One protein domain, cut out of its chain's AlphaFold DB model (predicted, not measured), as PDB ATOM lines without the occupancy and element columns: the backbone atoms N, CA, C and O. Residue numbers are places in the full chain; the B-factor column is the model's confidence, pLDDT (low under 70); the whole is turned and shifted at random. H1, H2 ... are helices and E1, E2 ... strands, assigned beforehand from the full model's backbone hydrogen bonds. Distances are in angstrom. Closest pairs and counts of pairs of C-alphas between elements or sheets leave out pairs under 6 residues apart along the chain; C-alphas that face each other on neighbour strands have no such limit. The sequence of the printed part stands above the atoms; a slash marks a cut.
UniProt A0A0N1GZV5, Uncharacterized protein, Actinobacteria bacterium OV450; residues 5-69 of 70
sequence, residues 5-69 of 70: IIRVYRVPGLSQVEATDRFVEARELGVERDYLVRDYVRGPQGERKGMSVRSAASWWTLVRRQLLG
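What this domain is: This is residues 5 to 69 of the 70 residues of an uncharacterized protein of Actinobacteria bacterium OV450 (UniProt A0A0N1GZV5). A narrow sheet of three strands, E1, E2 and E3, has helix H1 set off from it, joined to it by residues 10 to 15 on one side and by the short helix H2 on the other, while residues 54 to 69, with helix H3, stick out as a free arm away from H1. No two helices touch, and the arm and H1 lie toward the two ends of a flat outline spanning 49 by 32 by 17 A. The printed part has 65 residues, with three named helices and three named strands in the order E1, H1, H2, E2, E3, H3; the sheet's order is E1, E2, E3, antiparallel throughout, and the class is mixed, helices and strands. The whole is only just loose, close to extended, with a radius of gyration of the C-alphas of 15.9 A.

Where its parts are: E1 takes residues 5 to 9, 13.0 A from first to last C-alpha, and begins at C-alpha 5 at (350.952, 382.756, 318.381). H1 is residues 16 to 28, 18.4 A long, and begins at C-alpha 16 at (333.685, 368.267, 322.336). H2 is residues 32 to 35, 5.5 A. E2 is residues 36 to 42, 17.5 A, and E3 is residues 48 to 50, 6.4 A. H3 is residues 59 to 68, 14.3 A, and ends at C-alpha 68 at (360.576, 406.663, 324.799).

How they stand to each other: E1 and E2 are antiparallel neighbours at 160 degrees, with N 6 and O 40 2.9 A apart and N 8 and O 38 2.8 A apart, both within hydrogen-bond range. E2 and E3 form a hairpin, antiparallel at 139 degrees, with N 41 and O 49 3.0 A apart, within hydrogen-bond range. E1 and E3 are the edge strands. H2 only grazes the sheet, with its residues 32 to 35. H1 and H2 are close but not clearly touching; their closest C-alphas, those of Ala 26 and Glu 32, are 4.8 A apart. H1 is not on the sheet, and H3 is not on it either. H1 and H3 are apart. In H1 and H3 every O i to N i+4 pair is within hydrogen-bond range; H2 is too short for such a pair.

The domain as a whole: The two C-alphas farthest apart, those of Leu 14 and Leu 68, are 50.0 A apart. Without the free residues 54 to 69, the body spans 36 by 20 by 14 A. The printed part has no cut, and no link is long. The mean pLDDT of the printed part is 81.2; residue 46, residue 48, residues 50 to 62, residue 65 and residue 69 are under 70.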
ATOM      1  N   ILE A   5     351.257 382.892 316.957       89.62
ATOM      2  CA  ILE A   5     350.952 382.756 318.381       89.62
ATOM      3  C   ILE A   5     350.011 381.567 318.545       89.62
ATOM      4  O   ILE A   5     348.962 381.509 317.907       89.62
ATOM      5  N   ILE A   6     350.388 380.618 319.397       88.88
ATOM      6  CA  ILE A   6     349.590 379.431 319.704       88.88
ATOM      7  C   ILE A   6     349.245 379.480 321.187       88.88
ATOM      8  O   ILE A   6     350.141 379.414 322.030       88.88
ATOM      9  N   ARG A   7     347.950 379.568 321.495       91.31
ATOM     10  CA  ARG A   7     347.423 379.506 322.860       91.31
ATOM     11  C   ARG A   7     346.764 378.156 323.092       91.31
ATOM     12  O   ARG A   7     345.967 377.710 322.267       91.31
ATOM     13  N   VAL A   8     347.107 377.502 324.192       91.31
ATOM     14  CA  VAL A   8     346.559 376.198 324.576       91.31
ATOM     15  C   VAL A   8     345.630 376.393 325.761       91.31
ATOM     16  O   VAL A   8     346.082 376.779 326.838       91.31
ATOM     17  N   TYR A   9     344.351 376.088 325.559       94.19
ATOM     18  CA  TYR A   9     343.320 376.149 326.590       94.19
ATOM     19  C   TYR A   9     342.925 374.743 327.038       94.19
ATOM     20  O   TYR A   9     342.920 373.805 326.238       94.19
ATOM     21  N   ARG A  10     342.577 374.597 328.315       95.38
ATOM     22  CA  ARG A  10     341.971 373.383 328.869       95.38
ATOM     23  C   ARG A  10     340.597 373.750 329.407       95.38
ATOM     24  O   ARG A  10     340.478 374.278 330.505       95.38
ATOM     25  N   VAL A  11     339.579 373.463 328.607       95.81
ATOM     26  CA  VAL A  11     338.186 373.806 328.900       95.81
ATOM     27  C   VAL A  11     337.461 372.548 329.385       95.81
ATOM     28  O   VAL A  11     337.597 371.501 328.747       95.81
ATOM     29  N   PRO A  12     336.742 372.597 330.519       93.44
ATOM     30  CA  PRO A  12     336.015 371.443 331.031       93.44
ATOM     31  C   PRO A  12     334.794 371.131 330.157       93.44
ATOM     32  O   PRO A  12     334.026 372.021 329.796       93.44
ATOM     33  N   GLY A  13     334.575 369.855 329.857       95.38
ATOM     34  CA  GLY A  13     333.416 369.376 329.107       95.38
ATOM     35  C   GLY A  13     333.344 367.856 329.103       95.38
ATOM     36  O   GLY A  13     334.376 367.190 329.178       95.38
ATOM     37  N   LEU A  14     332.128 367.315 329.033       96.81
ATOM     38  CA  LEU A  14     331.870 365.883 328.862       96.81
ATOM     39  C   LEU A  14     331.848 365.499 327.375       96.81
ATOM     40  O   LEU A  14     331.975 364.327 327.030       96.81
ATOM     41  N   SER A  15     331.715 366.491 326.490       97.75
ATOM     42  CA  SER A  15     331.791 366.336 325.039       97.75
ATOM     43  C   SER A  15     332.585 367.468 324.383       97.75
ATOM     44  O   SER A  15     332.801 368.533 324.969       97.75
ATOM     45  N   GLN A  16     333.001 367.249 323.134       96.56
ATOM     46  CA  GLN A  16     333.685 368.267 322.336       96.56
ATOM     47  C   GLN A  16     332.800 369.495 322.073       96.56
ATOM     48  O   GLN A  16     333.308 370.615 322.085       96.56
ATOM     49  N   VAL A  17     331.497 369.290 321.849       97.88
ATOM     50  CA  VAL A  17     330.531 370.375 321.606       97.88
ATOM     51  C   VAL A  17     330.442 371.263 322.842       97.88
ATOM     52  O   VAL A  17     330.745 372.446 322.771       97.88
ATOM     53  N   GLU A  18     330.194 370.660 324.003       97.50
ATOM     54  CA  GLU A  18     330.090 371.371 325.279       97.50
ATOM     55  C   GLU A  18     331.371 372.145 325.638       97.50
ATOM     56  O   GLU A  18     331.306 373.286 326.092       97.50
ATOM     57  N   ALA A  19     332.552 371.553 325.414       97.06
ATOM     58  CA  ALA A  19     333.824 372.242 325.638       97.06
ATOM     59  C   ALA A  19     334.031 373.421 324.666       97.06
ATOM     60  O   ALA A  19     334.650 374.419 325.035       97.06
ATOM     61  N   THR A  20     333.523 373.317 323.435       96.88
ATOM     62  CA  THR A  20     333.598 374.393 322.437       96.88
ATOM     63  C   THR A  20     332.667 375.538 322.809       96.88
ATOM     64  O   THR A  20     333.116 376.681 322.854       96.88
ATOM     65  N   ASP A  21     331.414 375.234 323.148       97.75
ATOM     66  CA  ASP A  21     330.409 376.233 323.520       97.75
ATOM     67  C   ASP A  21     330.858 377.029 324.750       97.75
ATOM     68  O   ASP A  21     330.870 378.259 324.726       97.75
ATOM     69  N   ARG A  22     331.368 376.341 325.782       96.50
ATOM     70  CA  ARG A  22     331.947 376.996 326.967       96.50
ATOM     71  C   ARG A  22     333.135 377.888 326.643       96.50
ATOM     72  O   ARG A  22     333.314 378.926 327.270       96.50
ATOM     73  N   PHE A  23     333.986 377.478 325.703       96.69
ATOM     74  CA  PHE A  23     335.118 378.305 325.300       96.69
ATOM     75  C   PHE A  23     334.664 379.570 324.570       96.69
ATOM     76  O   PHE A  23     335.225 380.642 324.803       96.69
ATOM     77  N   VAL A  24     333.665 379.450 323.691       97.31
ATOM     78  CA  VAL A  24     333.076 380.591 322.983       97.31
ATOM     79  C   VAL A  24     332.457 381.561 323.985       97.31
ATOM     80  O   VAL A  24     332.824 382.732 323.968       97.31
ATOM     81  N   GLU A  25     331.643 381.067 324.919       97.00
ATOM     82  CA  GLU A  25     331.055 381.871 325.997       97.00
ATOM     83  C   GLU A  25     332.137 382.581 326.825       97.00
ATOM     84  O   GLU A  25     332.104 383.798 327.003       97.00
ATOM     85  N   ALA A  26     333.162 381.850 327.272       94.50
ATOM     86  CA  ALA A  26     334.263 382.426 328.038       94.50
ATOM     87  C   ALA A  26     334.991 383.539 327.275       94.50
ATOM     88  O   ALA A  26     335.405 384.532 327.871       94.50
ATOM     89  N   ARG A  27     335.142 383.388 325.957       95.06
ATOM     90  CA  ARG A  27     335.774 384.390 325.097       95.06
ATOM     91  C   ARG A  27     334.888 385.616 324.890       95.06
ATOM     92  O   ARG A  27     335.415 386.724 324.863       95.06
ATOM     93  N   GLU A  28     333.579 385.433 324.750       96.12
ATOM     94  CA  GLU A  28     332.613 386.536 324.660       96.12
ATOM     95  C   GLU A  28     332.556 387.342 325.962       96.12
ATOM     96  O   GLU A  28     332.484 388.570 325.930       96.12
ATOM     97  N   LEU A  29     332.685 386.663 327.103       95.31
ATOM     98  CA  LEU A  29     332.754 387.275 328.431       95.31
ATOM     99  C   LEU A  29     334.150 387.827 328.785       95.31
ATOM    100  O   LEU A  29     334.296 388.514 329.795       95.31
ATOM    101  N   GLY A  30     335.179 387.542 327.980       92.38
ATOM    102  CA  GLY A  30     336.562 387.974 328.221       92.38
ATOM    103  C   GLY A  30     337.261 387.277 329.398       92.38
ATOM    104  O   GLY A  30     338.204 387.829 329.971       92.38
ATOM    105  N   VAL A  31     336.795 386.084 329.778       93.56
ATOM    106  CA  VAL A  31     337.318 385.255 330.884       93.56
ATOM    107  C   VAL A  31     338.035 383.993 330.386       93.56
ATOM    108  O   VAL A  31     338.369 383.098 331.158       93.56
ATOM    109  N   GLU A  32     338.352 383.902 329.094       92.06
ATOM    110  CA  GLU A  32     339.007 382.729 328.501       92.06
ATOM    111  C   GLU A  32     340.407 382.458 329.076       92.06
ATOM    112  O   GLU A  32     340.931 381.343 328.980       92.06
ATOM    113  N   ARG A  33     341.017 383.478 329.691       90.25
ATOM    114  CA  ARG A  33     342.317 383.388 330.368       90.25
ATOM    115  C   ARG A  33     342.303 382.427 331.552       90.25
ATOM    116  O   ARG A  33     343.353 381.866 331.848       90.25
ATOM    117  N   ASP A  34     341.145 382.194 332.161       91.25
ATOM    118  CA  ASP A  34     340.999 381.248 333.271       91.25
ATOM    119  C   ASP A  34     341.205 379.799 332.805       91.25
ATOM    120  O   ASP A  34     341.650 378.942 333.566       91.25
ATOM    121  N   TYR A  35     340.966 379.537 331.517       90.81
ATOM    122  CA  TYR A  35     341.210 378.242 330.884       90.81
ATOM    123  C   TYR A  35     342.593 378.138 330.229       90.81
ATOM    124  O   TYR A  35     342.927 377.091 329.664       90.81
ATOM    125  N   LEU A  36     343.401 379.203 330.242       91.69
ATOM    126  CA  LEU A  36     344.676 379.238 329.533       91.69
ATOM    127  C   LEU A  36     345.743 378.424 330.270       91.69
ATOM    128  O   LEU A  36     346.100 378.708 331.408       91.69
ATOM    129  N   VAL A  37     346.322 377.444 329.577       90.62
ATOM    130  CA  VAL A  37     347.392 376.596 330.118       90.62
ATOM    131  C   VAL A  37     348.762 377.105 329.699       90.62
ATOM    132  O   VAL A  37     349.695 377.124 330.502       90.62
ATOM    133  N   ARG A  38     348.928 377.453 328.416       86.81
ATOM    134  CA  ARG A  38     350.242 377.823 327.884       86.81
ATOM    135  C   ARG A  38     350.167 378.598 326.581       86.81
ATOM    136  O   ARG A  38     349.364 378.277 325.710       86.81
ATOM    137  N   ASP A  39     351.123 379.504 326.424       88.81
ATOM    138  CA  ASP A  39     351.351 380.261 325.201       88.81
ATOM    139  C   ASP A  39     352.695 379.894 324.554       88.81
ATOM    140  O   ASP A  39     353.720 379.708 325.227       88.81
ATOM    141  N   TYR A  40     352.706 379.828 323.225       85.38
ATOM    142  CA  TYR A  40     353.901 379.606 322.416       85.38
ATOM    143  C   TYR A  40     353.970 380.623 321.283       85.38
ATOM    144  O   TYR A  40     352.953 380.961 320.674       85.38
ATOM    145  N   VAL A  41     355.189 381.036 320.939       85.94
ATOM    146  CA  VAL A  41     355.464 381.730 319.680       85.94
ATOM    147  C   VAL A  41     356.231 380.778 318.780       85.94
ATOM    148  O   VAL A  41     357.274 380.240 319.162       85.94
ATOM    149  N   ARG A  42     355.698 380.571 317.580       85.00
ATOM    150  CA  ARG A  42     356.367 379.853 316.503       85.00
ATOM    151  C   ARG A  42     356.994 380.867 315.556       85.00
ATOM    152  O   ARG A  42     356.286 381.707 315.000       85.00
ATOM    153  N   GLY A  43     358.311 380.791 315.406       85.94
ATOM    154  CA  GLY A  43     359.041 381.594 314.431       85.94
ATOM    155  C   GLY A  43     358.895 381.059 313.000       85.94
ATOM    156  O   GLY A  43     358.458 379.919 312.809       85.94
ATOM    157  N   PRO A  44     359.330 381.836 311.994       79.94
ATOM    158  CA  PRO A  44     359.260 381.452 310.581       79.94
ATOM    159  C   PRO A  44     360.055 380.176 310.253       79.94
ATOM    160  O   PRO A  44     359.741 379.485 309.294       79.94
ATOM    161  N   GLN A  45     361.046 379.824 311.078       80.50
ATOM    162  CA  GLN A  45     361.863 378.610 310.939       80.50
ATOM    163  C   GLN A  45     361.291 377.402 311.705       80.50
ATOM    164  O   GLN A  45     361.931 376.364 311.822       80.50
ATOM    165  N   GLY A  46     360.076 377.518 312.252       69.62
ATOM    166  CA  GLY A  46     359.401 376.423 312.946       69.62
ATOM    167  C   GLY A  46     359.808 376.222 314.406       69.62
ATOM    168  O   GLY A  46     359.156 375.435 315.094       69.62
ATOM    169  N   GLU A  47     360.799 376.963 314.905       71.75
ATOM    170  CA  GLU A  47     361.179 376.953 316.315       71.75
ATOM    171  C   GLU A  47     360.005 377.401 317.196       71.75
ATOM    172  O   GLU A  47     359.429 378.478 317.003       71.75
ATOM    173  N   ARG A  48     359.633 376.558 318.167       63.62
ATOM    174  CA  ARG A  48     358.615 376.870 319.178       63.62
ATOM    175  C   ARG A  48     359.314 377.342 320.438       63.62
ATOM    176  O   ARG A  48     359.885 376.538 321.171       63.62
ATOM    177  N   LYS A  49     359.223 378.636 320.725       72.56
ATOM    178  CA  LYS A  49     359.687 379.184 321.996       72.56
ATOM    179  C   LYS A  49     358.479 379.327 322.909       72.56
ATOM    180  O   LYS A  49     357.487 379.955 322.534       72.56
ATOM    181  N   GLY A  50     358.538 378.714 324.092       65.94
ATOM    182  CA  GLY A  50     357.547 378.993 325.127       65.94
ATOM    183  C   GLY A  50     357.526 380.497 325.364       65.94
ATOM    184  O   GLY A  50     358.593 381.101 325.517       65.94
ATOM    185  N   MET A  51     356.341 381.106 325.357       64.06
ATOM    186  CA  MET A  51     356.233 382.469 325.850       64.06
ATOM    187  C   MET A  51     356.554 382.381 327.331       64.06
ATOM    188  O   MET A  51     355.736 381.917 328.124       64.06
ATOM    189  N   SER A  52     357.774 382.772 327.715       53.59
ATOM    190  CA  SER A  52     357.954 383.155 329.100       53.59
ATOM    191  C   SER A  52     356.948 384.271 329.303       53.59
ATOM    192  O   SER A  52     356.919 385.246 328.542       53.59
ATOM    193  N   VAL A  53     356.063 384.086 330.277       51.25
ATOM    194  CA  VAL A  53     355.342 385.204 330.855       51.25
ATOM    195  C   VAL A  53     356.468 386.094 331.366       51.25
ATOM    196  O   VAL A  53     356.982 385.886 332.461       51.25
ATOM    197  N   ARG A  54     356.962 387.023 330.533       47.47
ATOM    198  CA  ARG A  54     357.628 388.215 331.037       47.47
ATOM    199  C   ARG A  54     356.550 388.781 331.924       47.47
ATOM    200  O   ARG A  54     355.558 389.265 331.378       47.47
ATOM    201  N   SER A  55     356.684 388.518 333.229       43.09
ATOM    202  CA  SER A  55     355.819 388.992 334.304       43.09
ATOM    203  C   SER A  55     355.247 390.297 333.823       43.09
ATOM    204  O   SER A  55     356.049 391.187 333.532       43.09
ATOM    205  N   ALA A  56     353.934 390.274 333.534       45.62
ATOM    206  CA  ALA A  56     353.232 391.258 332.720       45.62
ATOM    207  C   ALA A  56     353.985 392.567 332.820       45.62
ATOM    208  O   ALA A  56     354.018 393.118 333.921       45.62
ATOM    209  N   ALA A  57     354.727 392.949 331.763       47.81
ATOM    210  CA  ALA A  57     355.458 394.204 331.786       47.81
ATOM    211  C   ALA A  57     354.415 395.203 332.255       47.81
ATOM    212  O   ALA A  57     353.401 395.351 331.567       47.81
ATOM    213  N   SER A  58     354.579 395.684 333.499       51.00
ATOM    214  CA  SER A  58     353.571 396.478 334.191       51.00
ATOM    215  C   SER A  58     353.054 397.465 333.164       51.00
ATOM    216  O   SER A  58     353.860 397.965 332.386       51.00
ATOM    217  N   TRP A  59     351.747 397.683 333.037       57.47
ATOM    218  CA  TRP A  59     351.219 398.536 331.960       57.47
ATOM    219  C   TRP A  59     352.031 399.841 331.799       57.47
ATOM    220  O   TRP A  59     352.319 400.281 330.688       57.47
ATOM    221  N   TRP A  60     352.563 400.351 332.914       59.72
ATOM    222  CA  TRP A  60     353.593 401.385 332.990       59.72
ATOM    223  C   TRP A  60     354.878 401.185 332.165       59.72
ATOM    224  O   TRP A  60     355.332 402.126 331.516       59.72
ATOM    225  N   THR A  61     355.503 400.010 332.175       67.00
ATOM    226  CA  THR A  61     356.690 399.688 331.371       67.00
ATOM    227  C   THR A  61     356.387 399.635 329.873       67.00
ATOM    228  O   THR A  61     357.264 399.977 329.080       67.00
ATOM    229  N   LEU A  62     355.169 399.250 329.475       68.06
ATOM    230  CA  LEU A  62     354.742 399.273 328.069       68.06
ATOM    231  C   LEU A  62     354.474 400.706 327.585       68.06
ATOM    232  O   LEU A  62     354.986 401.097 326.538       68.06
ATOM    233  N   VAL A  63     353.773 401.514 328.388       70.12
ATOM    234  CA  VAL A  63     353.519 402.936 328.087       70.12
ATOM    235  C   VAL A  63     354.825 403.732 328.015       70.12
ATOM    236  O   VAL A  63     355.037 404.490 327.069       70.12
ATOM    237  N   ARG A  64     355.760 403.519 328.955       71.31
ATOM    238  CA  ARG A  64     357.079 404.175 328.901       71.31
ATOM    239  C   ARG A  64     357.876 403.794 327.659       71.31
ATOM    240  O   ARG A  64     358.564 404.655 327.126       71.31
ATOM    241  N   ARG A  65     357.794 402.546 327.185       68.69
ATOM    242  CA  ARG A  65     358.473 402.141 325.942       68.69
ATOM    243  C   ARG A  65     357.888 402.813 324.708       68.69
ATOM    244  O   ARG A  65     358.659 403.276 323.875       68.69
ATOM    245  N   GLN A  66     356.562 402.930 324.621       71.44
ATOM    246  CA  GLN A  66     355.928 403.654 323.514       71.44
ATOM    247  C   GLN A  66     356.281 405.146 323.508       71.44
ATOM    248  O   GLN A  66     356.531 405.696 322.442       71.44
ATOM    249  N   LEU A  67     356.367 405.791 324.676       73.69
ATOM    250  CA  LEU A  67     356.742 407.209 324.774       73.69
ATOM    251  C   LEU A  67     358.243 407.466 324.549       73.69
ATOM    252  O   LEU A  67     358.608 408.527 324.054       73.69
ATOM    253  N   LEU A  68     359.115 406.520 324.911       76.75
ATOM    254  CA  LEU A  68     360.576 406.663 324.799       76.75
ATOM    255  C   LEU A  68     361.163 406.056 323.511       76.75
ATOM    256  O   LEU A  68     362.382 406.060 323.347       76.75
ATOM    257  N   GLY A  69     360.322 405.545 322.605       53.44
ATOM    258  CA  GLY A  69     360.719 405.127 321.256       53.44
ATOM    259  C   GLY A  69     361.744 403.988 321.191       53.44
ATOM    260  O   GLY A  69     362.508 403.932 320.228       53.44
TER     261      GLY A  69